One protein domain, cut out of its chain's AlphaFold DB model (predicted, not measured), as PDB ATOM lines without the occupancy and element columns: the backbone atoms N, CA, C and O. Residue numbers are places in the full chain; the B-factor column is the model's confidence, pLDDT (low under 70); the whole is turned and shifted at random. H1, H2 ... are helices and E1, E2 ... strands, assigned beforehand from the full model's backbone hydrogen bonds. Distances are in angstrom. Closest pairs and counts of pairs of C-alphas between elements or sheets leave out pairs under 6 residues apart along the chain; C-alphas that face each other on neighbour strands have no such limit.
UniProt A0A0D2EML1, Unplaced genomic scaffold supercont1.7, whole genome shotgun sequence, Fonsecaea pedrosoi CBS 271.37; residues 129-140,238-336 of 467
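Overview. This is residues 129 to 140 and 238 to 336 of the 467 residues of an uncharacterized protein of Fonsecaea pedrosoi CBS 271.37 (UniProt A0A0D2EML1). A long ribbon of two strands, E2 beside E6, runs between two unlike ends: at one end E1 pairs with E6 and the short helix H1 packs on E6, and at the other lies a loose lobe with E3, the helix H2, the small hairpin E4 and E5 and two long unnamed stretches. The larger sheet, E1 - E6 - E2 - E3, is antiparallel and curled like part of a barrel. The printed part has 111 residues with two named helices and six named strands, in the order E1 H1 E2 E3 H2 E4 E5 E6, and the class is mixed, helices and strands. The whole is loose, with a radius of gyration of the C-alphas of 16.4 A and spans of 50 by 39 by 28 A.

Along the chain. Begin with E6, residues 323 to 335, which runs 26.1 A from C-alpha 323 at (169.915, 341.575, 197.094) and bends by 95 degrees at residue 329. Beside it is E2, residues 238 to 248, 30.6 A long. The edge strands are E1, residues 129 to 133, and E3, residues 257 to 260. Find C-alpha 129 at (159.812, 333.892, 213.638), where E1 begins; H1 is residues 135 to 140. H2, residues 263 to 277, runs 20.7 A to C-alpha 277 at (168.938, 357.818, 207.782). E4 is residues 292 to 294 and E5 residues 297 to 299.

Arrangement. Look first between E6 and E2, antiparallel at 162 degrees, where N 243 and O 326 are 2.9 A apart, within hydrogen-bond range. On the other side of E6, N 133 of E1 and O 331 are 2.9 A apart. E2 and E3 form a hairpin, with N 246 and O 259 at 2.8 A. The sheet is strongly twisted. H1 is on it at a height of 8.7 A, over E6 and along the strands, at 12 degrees to E6 on the local plane; its closest C-alphas to E6 are those of Tyr 135 and Tyr 331, 6.0 A apart. H2 is not on this sheet. The hairpin E4 and E5 has N 294 and O 297 at 2.9 A; the closest C-alphas of H2 and E4 are those of Gln 265 and Val 292, 6.9 A apart. In H1 and H2 every O i to N i+4 pair is within hydrogen-bond range.

Size, cuts and confidence. The C-alphas farthest apart, those of Ile 140 and Pro 286, are 50.0 A apart. Residues 141 to 237 are not printed, and C-alphas 140 and 238 are 10.7 A apart across this cut. The links H2 to E4 and E5 to E6 are long. Mean pLDDT of the printed part is 80.6; residues 250 to 254 and 280 to 290 are under 70.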
ATOM      1  N   ALA A 129     159.185 335.196 213.839       85.26
ATOM      2  CA  ALA A 129     159.812 333.892 213.638       85.26
ATOM      3  C   ALA A 129     161.203 333.856 214.275       85.26
ATOM      4  O   ALA A 129     161.908 334.863 214.291       85.26
ATOM      5  N   TRP A 130     161.600 332.707 214.819       86.16
ATOM      6  CA  TRP A 130     162.928 332.537 215.400       86.16
ATOM      7  C   TRP A 130     163.438 331.098 215.336       86.16
ATOM      8  O   TRP A 130     162.695 330.126 215.162       86.16
ATOM      9  N   GLY A 131     164.752 330.990 215.541       88.69
ATOM     10  CA  GLY A 131     165.502 329.743 215.478       88.69
ATOM     11  C   GLY A 131     165.736 329.265 214.048       88.69
ATOM     12  O   GLY A 131     165.267 329.865 213.086       88.69
ATOM     13  N   SER A 132     166.492 328.178 213.926       92.29
ATOM     14  CA  SER A 132     166.762 327.500 212.661       92.29
ATOM     15  C   SER A 132     166.714 326.001 212.921       92.29
ATOM     16  O   SER A 132     167.467 325.463 213.736       92.29
ATOM     17  N   PHE A 133     165.750 325.335 212.301       96.04
ATOM     18  CA  PHE A 133     165.365 323.973 212.639       96.04
ATOM     19  C   PHE A 133     165.123 323.146 211.379       96.04
ATOM     20  O   PHE A 133     164.853 323.664 210.296       96.04
ATOM     21  N   THR A 134     165.153 321.822 211.524       96.67
ATOM     22  CA  THR A 134     164.687 320.933 210.455       96.67
ATOM     23  C   THR A 134     163.161 320.973 210.349       96.67
ATOM     24  O   THR A 134     162.473 321.222 211.344       96.67
ATOM     25  N   TYR A 135     162.622 320.649 209.169       94.83
ATOM     26  CA  TYR A 135     161.175 320.522 208.954       94.83
ATOM     27  C   TYR A 135     160.503 319.619 210.001       94.83
ATOM     28  O   TYR A 135     159.478 319.967 210.586       94.83
ATOM     29  N   THR A 136     161.108 318.463 210.280       97.13
ATOM     30  CA  THR A 136     160.580 317.507 211.260       97.13
ATOM     31  C   THR A 136     160.533 318.112 212.661       97.13
ATOM     32  O   THR A 136     159.539 317.952 213.365       97.13
ATOM     33  N   SER A 137     161.579 318.841 213.060       96.76
ATOM     34  CA  SER A 137     161.659 319.468 214.381       96.76
ATOM     35  C   SER A 137     160.577 320.531 214.581       96.76
ATOM     36  O   SER A 137     159.862 320.463 215.580       96.76
ATOM     37  N   VAL A 138     160.405 321.468 213.638       96.74
ATOM     38  CA  VAL A 138     159.372 322.518 213.769       96.74
ATOM     39  C   VAL A 138     157.970 321.937 213.758       96.74
ATOM     40  O   VAL A 138     157.125 322.379 214.527       96.74
ATOM     41  N   LYS A 139     157.729 320.902 212.950       95.85
ATOM     42  CA  LYS A 139     156.419 320.259 212.863       95.85
ATOM     43  C   LYS A 139     156.033 319.560 214.165       95.85
ATOM     44  O   LYS A 139     154.878 319.624 214.574       95.85
ATOM     45  N   ILE A 140     156.989 318.899 214.824       97.40
ATOM     46  CA  ILE A 140     156.769 318.285 216.141       97.40
ATOM     47  C   ILE A 140     156.537 319.362 217.201       97.40
ATOM     48  O   ILE A 140     155.644 319.207 218.031       97.40
ATOM     49  N   TYR A 238     155.009 327.674 211.530       92.93
ATOM     50  CA  TYR A 238     156.380 327.671 211.047       92.93
ATOM     51  C   TYR A 238     156.443 328.124 209.596       92.93
ATOM     52  O   TYR A 238     155.501 327.956 208.823       92.93
ATOM     53  N   MET A 239     157.582 328.696 209.230       90.62
ATOM     54  CA  MET A 239     157.871 329.156 207.879       90.62
ATOM     55  C   MET A 239     159.273 328.733 207.457       90.62
ATOM     56  O   MET A 239     160.097 328.356 208.293       90.62
ATOM     57  N   VAL A 240     159.534 328.758 206.152       91.69
ATOM     58  CA  VAL A 240     160.884 328.542 205.627       91.69
ATOM     59  C   VAL A 240     161.759 329.722 206.044       91.69
ATOM     60  O   VAL A 240     161.321 330.869 205.980       91.69
ATOM     61  N   GLU A 241     162.980 329.439 206.485       89.48
ATOM     62  CA  GLU A 241     163.970 330.475 206.764       89.48
ATOM     63  C   GLU A 241     164.436 331.094 205.444       89.48
ATOM     64  O   GLU A 241     164.868 330.376 204.543       89.48
ATOM     65  N   TYR A 242     164.355 332.416 205.312       88.13
ATOM     66  CA  TYR A 242     164.857 333.119 204.134       88.13
ATOM     67  C   TYR A 242     166.230 333.708 204.417       88.13
ATOM     68  O   TYR A 242     166.434 334.400 205.411       88.13
ATOM     69  N   LYS A 243     167.165 333.445 203.507       88.34
ATOM     70  CA  LYS A 243     168.528 333.964 203.568       88.34
ATOM     71  C   LYS A 243     168.709 335.099 202.574       88.34
ATOM     72  O   LYS A 243     168.196 335.043 201.453       88.34
ATOM     73  N   THR A 244     169.476 336.099 202.990       88.93
ATOM     74  CA  THR A 244     169.858 337.231 202.149       88.93
ATOM     75  C   THR A 244     171.029 336.831 201.262       88.93
ATOM     76  O   THR A 244     172.134 336.590 201.748       88.93
ATOM     77  N   MET A 245     170.787 336.769 199.957       89.81
ATOM     78  CA  MET A 245     171.795 336.453 198.952       89.81
ATOM     79  C   MET A 245     172.159 337.706 198.162       89.81
ATOM     80  O   MET A 245     171.291 338.520 197.854       89.81
ATOM     81  N   VAL A 246     173.431 337.839 197.796       88.26
ATOM     82  CA  VAL A 246     173.912 338.866 196.872       88.26
ATOM     83  C   VAL A 246     174.187 338.220 195.532       88.26
ATOM     84  O   VAL A 246     174.880 337.205 195.435       88.26
ATOM     85  N   ASN A 247     173.632 338.836 194.502       84.63
ATOM     86  CA  ASN A 247     173.822 338.468 193.124       84.63
ATOM     87  C   ASN A 247     175.086 339.159 192.580       84.63
ATOM     88  O   ASN A 247     175.095 340.372 192.370       84.63
ATOM     89  N   ILE A 248     176.164 338.390 192.393       80.88
ATOM     90  CA  ILE A 248     177.467 338.913 191.965       80.88
ATOM     91  C   ILE A 248     177.909 338.255 190.659       80.88
ATOM     92  O   ILE A 248     177.868 337.033 190.514       80.88
ATOM     93  N   THR A 249     178.396 339.072 189.724       75.22
ATOM     94  CA  THR A 249     179.187 338.612 188.578       75.22
ATOM     95  C   THR A 249     180.664 338.617 188.957       75.22
ATOM     96  O   THR A 249     181.296 339.677 189.048       75.22
ATOM     97  N   THR A 250     181.232 337.442 189.202       66.58
ATOM     98  CA  THR A 250     182.677 337.279 189.369       66.58
ATOM     99  C   THR A 250     183.391 337.608 188.056       66.58
ATOM    100  O   THR A 250     182.924 337.265 186.972       66.58
ATOM    101  N   ALA A 251     184.519 338.322 188.130       65.12
ATOM    102  CA  ALA A 251     185.262 338.728 186.939       65.12
ATOM    103  C   ALA A 251     185.751 337.486 186.169       65.12
ATOM    104  O   ALA A 251     186.586 336.741 186.670       65.12
ATOM    105  N   GLY A 252     185.218 337.277 184.960       67.55
ATOM    106  CA  GLY A 252     185.517 336.120 184.107       67.55
ATOM    107  C   GLY A 252     184.378 335.102 183.986       67.55
ATOM    108  O   GLY A 252     184.366 334.351 183.013       67.55
ATOM    109  N   ASP A 253     183.396 335.119 184.891       67.42
ATOM    110  CA  ASP A 253     182.203 334.278 184.785       67.42
ATOM    111  C   ASP A 253     181.100 334.997 183.994       67.42
ATOM    112  O   ASP A 253     180.799 336.168 184.215       67.42
ATOM    113  N   SER A 254     180.459 334.276 183.073       66.86
ATOM    114  CA  SER A 254     179.268 334.747 182.348       66.86
ATOM    115  C   SER A 254     177.978 334.594 183.158       66.86
ATOM    116  O   SER A 254     176.919 335.052 182.731       66.86
ATOM    117  N   THR A 255     178.060 333.935 184.317       72.48
ATOM    118  CA  THR A 255     176.912 333.598 185.156       72.48
ATOM    119  C   THR A 255     176.987 334.298 186.500       72.48
ATOM    120  O   THR A 255     178.053 334.471 187.084       72.48
ATOM    121  N   TYR A 256     175.817 334.686 186.979       74.72
ATOM    122  CA  TYR A 256     175.613 335.229 188.304       74.72
ATOM    123  C   TYR A 256     175.798 334.146 189.368       74.72
ATOM    124  O   TYR A 256     175.247 333.049 189.244       74.72
ATOM    125  N   LYS A 257     176.530 334.464 190.437       82.61
ATOM    126  CA  LYS A 257     176.648 333.609 191.616       82.61
ATOM    127  C   LYS A 257     175.895 334.241 192.779       82.61
ATOM    128  O   LYS A 257     176.119 335.404 193.102       82.61
ATOM    129  N   LEU A 258     175.035 333.451 193.419       86.51
ATOM    130  CA  LEU A 258     174.401 333.836 194.675       86.51
ATOM    131  C   LEU A 258     175.352 333.532 195.828       86.51
ATOM    132  O   LEU A 258     175.826 332.402 195.975       86.51
ATOM    133  N   ILE A 259     175.634 334.555 196.625       88.58
ATOM    134  CA  ILE A 259     176.495 334.458 197.799       88.58
ATOM    135  C   ILE A 259     175.705 334.927 199.009       88.58
ATOM    136  O   ILE A 259     175.155 336.023 198.999       88.58
ATOM    137  N   GLU A 260     175.638 334.091 200.038       88.42
ATOM    138  CA  GLU A 260     174.982 334.431 201.299       88.42
ATOM    139  C   GLU A 260     175.772 335.530 202.016       88.42
ATOM    140  O   GLU A 260     176.988 335.409 202.176       88.42
ATOM    141  N   LEU A 261     175.082 336.589 202.441       86.33
ATOM    142  CA  LEU A 261     175.652 337.567 203.364       86.33
ATOM    143  C   LEU A 261     175.656 336.985 204.769       86.33
ATOM    144  O   LEU A 261     174.620 336.521 205.252       86.33
ATOM    145  N   ASP A 262     176.805 337.046 205.434       84.70
ATOM    146  CA  ASP A 262     176.869 336.679 206.842       84.70
ATOM    147  C   ASP A 262     176.159 337.725 207.725       84.70
ATOM    148  O   ASP A 262     175.888 338.860 207.315       84.70
ATOM    149  N   TYR A 263     175.827 337.319 208.952       83.79
ATOM    150  CA  TYR A 263     175.119 338.174 209.904       83.79
ATOM    151  C   TYR A 263     175.896 339.463 210.209       83.79
ATOM    152  O   TYR A 263     175.292 340.529 210.285       83.79
ATOM    153  N   ASP A 264     177.225 339.396 210.331       84.13
ATOM    154  CA  ASP A 264     178.058 340.541 210.708       84.13
ATOM    155  C   ASP A 264     178.155 341.572 209.572       84.13
ATOM    156  O   ASP A 264     178.176 342.777 209.812       84.13
ATOM    157  N   GLN A 265     178.224 341.118 208.320       85.28
ATOM    158  CA  GLN A 265     178.143 341.955 207.127       85.28
ATOM    159  C   GLN A 265     176.795 342.665 207.075       85.28
ATOM    160  O   GLN A 265     176.749 343.876 206.869       85.28
ATOM    161  N   LEU A 266     175.709 341.924 207.289       84.19
ATOM    162  CA  LEU A 266     174.361 342.468 207.222       84.19
ATOM    163  C   LEU A 266     174.082 343.467 208.354       84.19
ATOM    164  O   LEU A 266     173.492 344.519 208.107       84.19
ATOM    165  N   ASP A 267     174.559 343.174 209.564       83.49
ATOM    166  CA  ASP A 267     174.468 344.058 210.728       83.49
ATOM    167  C   ASP A 267     175.255 345.358 210.510       83.49
ATOM    168  O   ASP A 267     174.726 346.441 210.754       83.49
ATOM    169  N   ARG A 268     176.467 345.286 209.935       81.53
ATOM    170  CA  ARG A 268     177.242 346.485 209.564       81.53
ATOM    171  C   ARG A 268     176.521 347.355 208.536       81.53
ATOM    172  O   ARG A 268     176.420 348.564 208.740       81.53
ATOM    173  N   ILE A 269     175.976 346.763 207.469       82.04
ATOM    174  CA  ILE A 269     175.234 347.523 206.446       82.04
ATOM    175  C   ILE A 269     173.969 348.148 207.055       82.04
ATOM    176  O   ILE A 269     173.663 349.311 206.791       82.04
ATOM    177  N   SER A 270     173.248 347.398 207.892       80.10
ATOM    178  CA  SER A 270     172.057 347.872 208.610       80.10
ATOM    179  C   SER A 270     172.386 349.053 209.531       80.10
ATOM    180  O   SER A 270     171.723 350.093 209.497       80.10
ATOM    181  N   LEU A 271     173.472 348.952 210.303       78.68
ATOM    182  CA  LEU A 271     173.945 350.015 211.186       78.68
ATOM    183  C   LEU A 271     174.316 351.285 210.407       78.68
ATOM    184  O   LEU A 271     173.918 352.386 210.797       78.68
ATOM    185  N   ASP A 272     175.014 351.137 209.281       79.81
ATOM    186  CA  ASP A 272     175.376 352.243 208.396       79.81
ATOM    187  C   ASP A 272     174.146 352.920 207.785       79.81
ATOM    188  O   ASP A 272     174.041 354.151 207.803       79.81
ATOM    189  N   ALA A 273     173.169 352.136 207.321       78.44
ATOM    190  CA  ALA A 273     171.889 352.653 206.852       78.44
ATOM    191  C   ALA A 273     171.148 353.398 207.971       78.44
ATOM    192  O   ALA A 273     170.584 354.478 207.748       78.44
ATOM    193  N   HIS A 274     171.198 352.881 209.202       76.02
ATOM    194  CA  HIS A 274     170.587 353.525 210.363       76.02
ATOM    195  C   HIS A 274     171.223 354.866 210.673       76.02
ATOM    196  O   HIS A 274     170.514 355.866 210.845       76.02
ATOM    197  N   CYS A 275     172.546 354.917 210.664       76.08
ATOM    198  CA  CYS A 275     173.277 356.155 210.817       76.08
ATOM    199  C   CYS A 275     172.979 357.155 209.700       76.08
ATOM    200  O   CYS A 275     172.686 358.317 209.994       76.08
ATOM    201  N   ALA A 276     173.001 356.726 208.437       74.21
ATOM    202  CA  ALA A 276     172.744 357.589 207.287       74.21
ATOM    203  C   ALA A 276     171.339 358.208 207.345       74.21
ATOM    204  O   ALA A 276     171.173 359.421 207.201       74.21
ATOM    205  N   SER A 277     170.333 357.383 207.651       74.20
ATOM    206  CA  SER A 277     168.938 357.818 207.782       74.20
ATOM    207  C   SER A 277     168.699 358.780 208.955       74.20
ATOM    208  O   SER A 277     167.756 359.573 208.917       74.20
ATOM    209  N   SER A 278     169.556 358.743 209.982       71.89
ATOM    210  CA  SER A 278     169.439 359.564 211.196       71.89
ATOM    211  C   SER A 278     170.223 360.884 211.133       71.89
ATOM    212  O   SER A 278     170.224 361.628 212.112       71.89
ATOM    213  N   GLY A 279     170.865 361.202 210.002       71.33
ATOM    214  CA  GLY A 279     171.678 362.416 209.837       71.33
ATOM    215  C   GLY A 279     173.170 362.242 210.155       71.33
ATOM    216  O   GLY A 279     173.874 363.242 210.283       71.33
ATOM    217  N   GLY A 280     173.652 360.996 210.258       67.77
ATOM    218  CA  GLY A 280     175.064 360.620 210.412       67.77
ATOM    219  C   GLY A 280     175.403 359.955 211.756       67.77
ATOM    220  O   GLY A 280     174.835 360.301 212.793       67.77
ATOM    221  N   CYS A 281     176.367 359.020 211.762       61.53
ATOM    222  CA  CYS A 281     176.990 358.550 213.005       61.53
ATOM    223  C   CYS A 281     177.908 359.667 213.537       61.53
ATOM    224  O   CYS A 281     178.789 360.131 212.814       61.53
ATOM    225  N   ARG A 282     177.764 360.090 214.799       50.72
ATOM    226  CA  ARG A 282     178.632 361.145 215.361       50.72
ATOM    227  C   ARG A 282     179.987 360.645 215.876       50.72
ATOM    228  O   ARG A 282     180.781 361.489 216.270       50.72
ATOM    229  N   VAL A 283     180.236 359.331 215.948       52.02
ATOM    230  CA  VAL A 283     181.284 358.843 216.863       52.02
ATOM    231  C   VAL A 283     182.609 358.428 216.224       52.02
ATOM    232  O   VAL A 283     183.591 358.742 216.872       52.02
ATOM    233  N   ASP A 284     182.728 357.918 214.986       49.76
ATOM    234  CA  ASP A 284     184.091 357.596 214.487       49.76
ATOM    235  C   ASP A 284     184.458 358.043 213.060       49.76
ATOM    236  O   ASP A 284     185.582 358.499 212.880       49.76
ATOM    237  N   TYR A 285     183.567 358.066 212.058       47.56
ATOM    238  CA  TYR A 285     183.912 358.623 210.733       47.56
ATOM    239  C   TYR A 285     182.680 359.228 210.033       47.56
ATOM    240  O   TYR A 285     181.811 358.485 209.574       47.56
ATOM    241  N   PRO A 286     182.548 360.565 209.922       44.68
ATOM    242  CA  PRO A 286     181.460 361.168 209.157       44.68
ATOM    243  C   PRO A 286     181.642 360.863 207.660       44.68
ATOM    244  O   PRO A 286     182.534 361.403 207.014       44.68
ATOM    245  N   GLY A 287     180.782 360.007 207.103       52.85
ATOM    246  CA  GLY A 287     180.635 359.814 205.653       52.85
ATOM    247  C   GLY A 287     181.420 358.661 205.019       52.85
ATOM    248  O   GLY A 287     181.285 358.459 203.814       52.85
ATOM    249  N   GLN A 288     182.194 357.890 205.789       62.69
ATOM    250  CA  GLN A 288     182.840 356.677 205.284       62.69
ATOM    251  C   GLN A 288     181.982 355.465 205.658       62.69
ATOM    252  O   GLN A 288     182.085 354.941 206.761       62.69
ATOM    253  N   PHE A 289     181.081 355.074 204.757       68.46
ATOM    254  CA  PHE A 289     180.311 353.842 204.913       68.46
ATOM    255  C   PHE A 289     181.222 352.617 204.812       68.46
ATOM    256  O   PHE A 289     182.255 352.667 204.137       68.46
ATOM    257  N   THR A 290     180.843 351.526 205.472       67.36
ATOM    258  CA  THR A 290     181.583 350.272 205.404       67.36
ATOM    259  C   THR A 290     181.516 349.692 203.996       67.36
ATOM    260  O   THR A 290     180.459 349.460 203.408       67.36
ATOM    261  N   ASP A 291     182.703 349.484 203.453       72.43
ATOM    262  CA  ASP A 291     182.946 348.742 202.233       72.43
ATOM    263  C   ASP A 291     182.932 347.247 202.585       72.43
ATOM    264  O   ASP A 291     183.631 346.802 203.505       72.43
ATOM    265  N   VAL A 292     182.095 346.465 201.901       77.44
ATOM    266  CA  VAL A 292     181.900 345.043 202.212       77.44
ATOM    267  C   VAL A 292     182.598 344.196 201.157       77.44
ATOM    268  O   VAL A 292     182.238 344.214 199.982       77.44
ATOM    269  N   LEU A 293     183.599 343.421 201.579       82.41
ATOM    270  CA  LEU A 293     184.300 342.487 200.702       82.41
ATOM    271  C   LEU A 293     183.475 341.205 200.528       82.41
ATOM    272  O   LEU A 293     183.383 340.398 201.453       82.41
ATOM    273  N   ILE A 294     182.926 340.986 199.332       79.77
ATOM    274  CA  ILE A 294     182.153 339.782 198.994       79.77
ATOM    275  C   ILE A 294     182.820 339.090 197.809       79.77
ATOM    276  O   ILE A 294     183.013 339.688 196.756       79.77
ATOM    277  N   ALA A 295     183.225 337.829 197.992       76.97
ATOM    278  CA  ALA A 295     183.971 337.055 196.989       76.97
ATOM    279  C   ALA A 295     185.179 337.793 196.375       76.97
ATOM    280  O   ALA A 295     185.469 337.663 195.187       76.97
ATOM    281  N   GLY A 296     185.892 338.573 197.191       76.61
ATOM    282  CA  GLY A 296     187.068 339.334 196.758       76.61
ATOM    283  C   GLY A 296     186.754 340.637 196.013       76.61
ATOM    284  O   GLY A 296     187.685 341.357 195.665       76.61
ATOM    285  N   GLN A 297     185.479 340.971 195.794       79.65
ATOM    286  CA  GLN A 297     185.055 342.261 195.253       79.65
ATOM    287  C   GLN A 297     184.667 343.207 196.385       79.65
ATOM    288  O   GLN A 297     183.949 342.821 197.308       79.65
ATOM    289  N   ASN A 298     185.156 344.445 196.317       81.20
ATOM    290  CA  ASN A 298     184.787 345.473 197.276       81.20
ATOM    291  C   ASN A 298     183.460 346.127 196.856       81.20
ATOM    292  O   ASN A 298     183.404 346.805 195.827       81.20
ATOM    293  N   MET A 299     182.401 345.886 197.628       82.84
ATOM    294  CA  MET A 299     181.056 346.391 197.367       82.84
ATOM    295  C   MET A 299     180.798 347.650 198.194       82.84
ATOM    296  O   MET A 299     180.878 347.623 199.422       82.84
ATOM    297  N   SER A 300     180.433 348.740 197.517       82.73
ATOM    298  CA  SER A 300     180.068 349.995 198.178       82.73
ATOM    299  C   SER A 300     178.694 349.895 198.838       82.73
ATOM    300  O   SER A 300     177.766 349.329 198.262       82.73
ATOM    301  N   PHE A 301     178.529 350.546 199.990       79.57
ATOM    302  CA  PHE A 301     177.255 350.690 200.702       79.57
ATOM    303  C   PHE A 301     176.059 351.053 199.798       79.57
ATOM    304  O   PHE A 301     174.997 350.442 199.903       79.57
ATOM    305  N   LYS A 302     176.240 351.975 198.840       79.73
ATOM    306  CA  LYS A 302     175.183 352.395 197.893       79.73
ATOM    307  C   LYS A 302     174.695 351.291 196.949       79.73
ATOM    308  O   LYS A 302     173.709 351.485 196.249       79.73
ATOM    309  N   ALA A 303     175.384 350.153 196.890       81.48
ATOM    310  CA  ALA A 303     174.919 349.000 196.132       81.48
ATOM    311  C   ALA A 303     173.773 348.267 196.856       81.48
ATOM    312  O   ALA A 303     172.918 347.682 196.199       81.48
ATOM    313  N   PHE A 304     173.737 348.314 198.192       83.27
ATOM    314  CA  PHE A 304     172.770 347.576 199.012       83.27
ATOM    315  C   PHE A 304     171.508 348.376 199.334       83.27
ATOM    316  O   PHE A 304     170.460 347.784 199.590       83.27
ATOM    317  N   VAL A 305     171.607 349.706 199.345       80.68
ATOM    318  CA  VAL A 305     170.567 350.600 199.864       80.68
ATOM    319  C   VAL A 305     170.344 351.780 198.917       80.68
ATOM    320  O   VAL A 305     171.307 352.343 198.397       80.68
ATOM    321  N   ASP A 306     169.079 352.137 198.669       80.18
ATOM    322  CA  ASP A 306     168.703 353.262 197.802       80.18
ATOM    323  C   ASP A 306     168.971 354.627 198.476       80.18
ATOM    324  O   ASP A 306     169.370 354.707 199.640       80.18
ATOM    325  N   ASP A 307     168.711 355.738 197.774       78.34
ATOM    326  CA  ASP A 307     168.822 357.093 198.351       78.34
ATOM    327  C   ASP A 307     167.851 357.323 199.528       78.34
ATOM    328  O   ASP A 307     167.983 358.278 200.303       78.34
ATOM    329  N   ASN A 308     166.860 356.438 199.674       76.21
ATOM    330  CA  ASN A 308     165.952 356.413 200.800       76.21
ATOM    331  C   ASN A 308     166.405 355.512 201.957       76.21
ATOM    332  O   ASN A 308     165.736 355.515 202.993       76.21
ATOM    333  N   TYR A 309     167.552 354.849 201.833       76.12
ATOM    334  CA  TYR A 309     168.070 353.853 202.767       76.12
ATOM    335  C   TYR A 309     167.160 352.623 202.918       76.12
ATOM    336  O   TYR A 309     167.199 351.939 203.936       76.12
ATOM    337  N   ASN A 310     166.373 352.299 201.891       77.66
ATOM    338  CA  ASN A 310     165.683 351.019 201.775       77.66
ATOM    339  C   ASN A 310     166.546 350.005 201.015       77.66
ATOM    340  O   ASN A 310     167.227 350.358 200.049       77.66
ATOM    341  N   TRP A 311     166.477 348.737 201.414       81.07
ATOM    342  CA  TRP A 311     167.187 347.646 200.748       81.07
ATOM    343  C   TRP A 311     166.836 347.556 199.256       81.07
ATOM    344  O   TRP A 311     165.663 347.466 198.888       81.07
ATOM    345  N   VAL A 312     167.853 347.538 198.391       82.98
ATOM    346  CA  VAL A 312     167.680 347.407 196.935       82.98
ATOM    347  C   VAL A 312     167.523 345.933 196.570       82.98
ATOM    348  O   VAL A 312     168.474 345.244 196.190       82.98
ATOM    349  N   MET A 313     166.290 345.452 196.699       84.35
ATOM    350  CA  MET A 313     165.917 344.076 196.381       84.35
ATOM    351  C   MET A 313     165.824 343.850 194.872       84.35
ATOM    352  O   MET A 313     165.374 344.721 194.125       84.35
ATOM    353  N   GLN A 314     166.217 342.664 194.420       83.52
ATOM    354  CA  GLN A 314     165.991 342.179 193.071       83.52
ATOM    355  C   GLN A 314     164.531 341.740 192.952       83.52
ATOM    356  O   GLN A 314     164.108 340.764 193.571       83.52
ATOM    357  N   THR A 315     163.762 342.481 192.164       79.90
ATOM    358  CA  THR A 315     162.355 342.184 191.861       79.90
ATOM    359  C   THR A 315     162.101 342.383 190.368       79.90
ATOM    360  O   THR A 315     162.968 342.907 189.664       79.90
ATOM    361  N   ASP A 316     160.916 342.010 189.881       76.00
ATOM    362  CA  ASP A 316     160.516 342.285 188.492       76.00
ATOM    363  C   ASP A 316     160.527 343.796 188.173       76.00
ATOM    364  O   ASP A 316     160.819 344.195 187.047       76.00
ATOM    365  N   GLU A 317     160.267 344.646 189.173       75.61
ATOM    366  CA  GLU A 317     160.290 346.110 189.048       75.61
ATOM    367  C   GLU A 317     161.713 346.684 189.140       75.61
ATOM    368  O   GLU A 317     162.051 347.665 188.473       75.61
ATOM    369  N   THR A 318     162.574 346.053 189.941       74.97
ATOM    370  CA  THR A 318     163.962 346.462 190.200       74.97
ATOM    371  C   THR A 318     164.951 345.355 189.811       74.97
ATOM    372  O   THR A 318     165.653 344.810 190.667       74.97
ATOM    373  N   PRO A 319     165.099 345.034 188.510       74.53
ATOM    374  CA  PRO A 319     165.935 343.915 188.058       74.53
ATOM    375  C   PRO A 319     167.435 344.123 188.323       74.53
ATOM    376  O   PRO A 319     168.206 343.166 188.286       74.53
ATOM    377  N   ARG A 320     167.852 345.372 188.587       74.82
ATOM    378  CA  ARG A 320     169.231 345.753 188.938       74.82
ATOM    379  C   ARG A 320     169.552 345.611 190.429       74.82
ATOM    380  O   ARG A 320     170.678 345.914 190.814       74.82
ATOM    381  N   GLY A 321     168.586 345.222 191.263       82.57
ATOM    382  CA  GLY A 321     168.849 344.979 192.677       82.57
ATOM    383  C   GLY A 321     169.838 343.833 192.858       82.57
ATOM    384  O   GLY A 321     169.752 342.824 192.161       82.57
ATOM    385  N   ILE A 322     170.795 344.007 193.770       85.43
ATOM    386  CA  ILE A 322     171.809 342.983 194.052       85.43
ATOM    387  C   ILE A 322     171.354 342.008 195.137       85.43
ATOM    388  O   ILE A 322     171.902 340.916 195.223       85.43
ATOM    389  N   LEU A 323     170.387 342.391 195.977       88.88
ATOM    390  CA  LEU A 323     169.915 341.575 197.094       88.88
ATOM    391  C   LEU A 323     168.734 340.708 196.673       88.88
ATOM    392  O   LEU A 323     167.783 341.203 196.083       88.88
ATOM    393  N   GLN A 324     168.744 339.431 197.033       88.50
ATOM    394  CA  GLN A 324     167.641 338.511 196.775       88.50
ATOM    395  C   GLN A 324     167.367 337.645 198.007       88.50
ATOM    396  O   GLN A 324     168.292 337.091 198.600       88.50
ATOM    397  N   CYS A 325     166.093 337.485 198.377       88.40
ATOM    398  CA  CYS A 325     165.697 336.544 199.425       88.40
ATOM    399  C   CYS A 325     165.478 335.152 198.847       88.40
ATOM    400  O   CYS A 325     164.612 334.957 197.992       88.40
ATOM    401  N   VAL A 326     166.240 334.177 199.340       89.64
ATOM    402  CA  VAL A 326     166.181 332.788 198.872       89.64
ATOM    403  C   VAL A 326     165.761 331.867 200.020       89.64
ATOM    404  O   VAL A 326     166.301 331.998 201.122       89.64
ATOM    405  N   PRO A 327     164.810 330.939 199.798       91.06
ATOM    406  CA  PRO A 327     164.418 329.968 200.814       91.06
ATOM    407  C   PRO A 327     165.579 329.018 201.147       91.06
ATOM    408  O   PRO A 327     166.168 328.396 200.261       91.06
ATOM    409  N   SER A 328     165.886 328.896 202.435       89.82
ATOM    410  CA  SER A 328     166.845 327.945 203.000       89.82
ATOM    411  C   SER A 328     166.246 326.532 203.086       89.82
ATOM    412  O   SER A 328     165.060 326.303 202.856       89.82
ATOM    413  N   THR A 329     167.071 325.555 203.462       91.43
ATOM    414  CA  THR A 329     166.637 324.181 203.785       91.43
ATOM    415  C   THR A 329     166.083 324.046 205.208       91.43
ATOM    416  O   THR A 329     165.542 323.001 205.581       91.43
ATOM    417  N   THR A 330     166.226 325.102 206.004       94.56
ATOM    418  CA  THR A 330     165.831 325.209 207.406       94.56
ATOM    419  C   THR A 330     164.520 325.975 207.565       94.56
ATOM    420  O   THR A 330     164.091 326.731 206.695       94.56
ATOM    421  N   TYR A 331     163.862 325.747 208.696       94.95
ATOM    422  CA  TYR A 331     162.577 326.332 209.053       94.95
ATOM    423  C   TYR A 331     162.687 327.077 210.376       94.95
ATOM    424  O   TYR A 331     163.451 326.693 211.262       94.95
ATOM    425  N   GLN A 332     161.857 328.100 210.522       91.99
ATOM    426  CA  GLN A 332     161.718 328.878 211.745       91.99
ATOM    427  C   GLN A 332     160.319 328.660 212.308       91.99
ATOM    428  O   GLN A 332     159.349 328.591 211.550       91.99
ATOM    429  N   TRP A 333     160.211 328.547 213.630       93.57
ATOM    430  CA  TRP A 333     158.915 328.562 214.306       93.57
ATOM    431  C   TRP A 333     158.607 329.980 214.757       93.57
ATOM    432  O   TRP A 333     159.517 330.749 215.068       93.57
ATOM    433  N   GLY A 334     157.334 330.336 214.801       88.96
ATOM    434  CA  GLY A 334     156.966 331.679 215.170       88.96
ATOM    435  C   GLY A 334     155.507 331.880 215.502       88.96
ATOM    436  O   GLY A 334     154.693 330.956 215.538       88.96
ATOM    437  N   LEU A 335     155.210 333.152 215.736       87.46
ATOM    438  CA  LEU A 335     153.891 333.658 216.048       87.46
ATOM    439  C   LEU A 335     153.417 334.639 214.978       87.46
ATOM    440  O   LEU A 335     154.200 335.411 214.416       87.46
ATOM    441  N   SER A 336     152.110 334.642 214.742       85.41
ATOM    442  CA  SER A 336     151.439 335.704 214.005       85.41
ATOM    443  C   SER A 336     150.994 336.798 214.968       85.41
ATOM    444  O   SER A 336     150.093 336.587 215.784       85.41
TER     445      SER A 336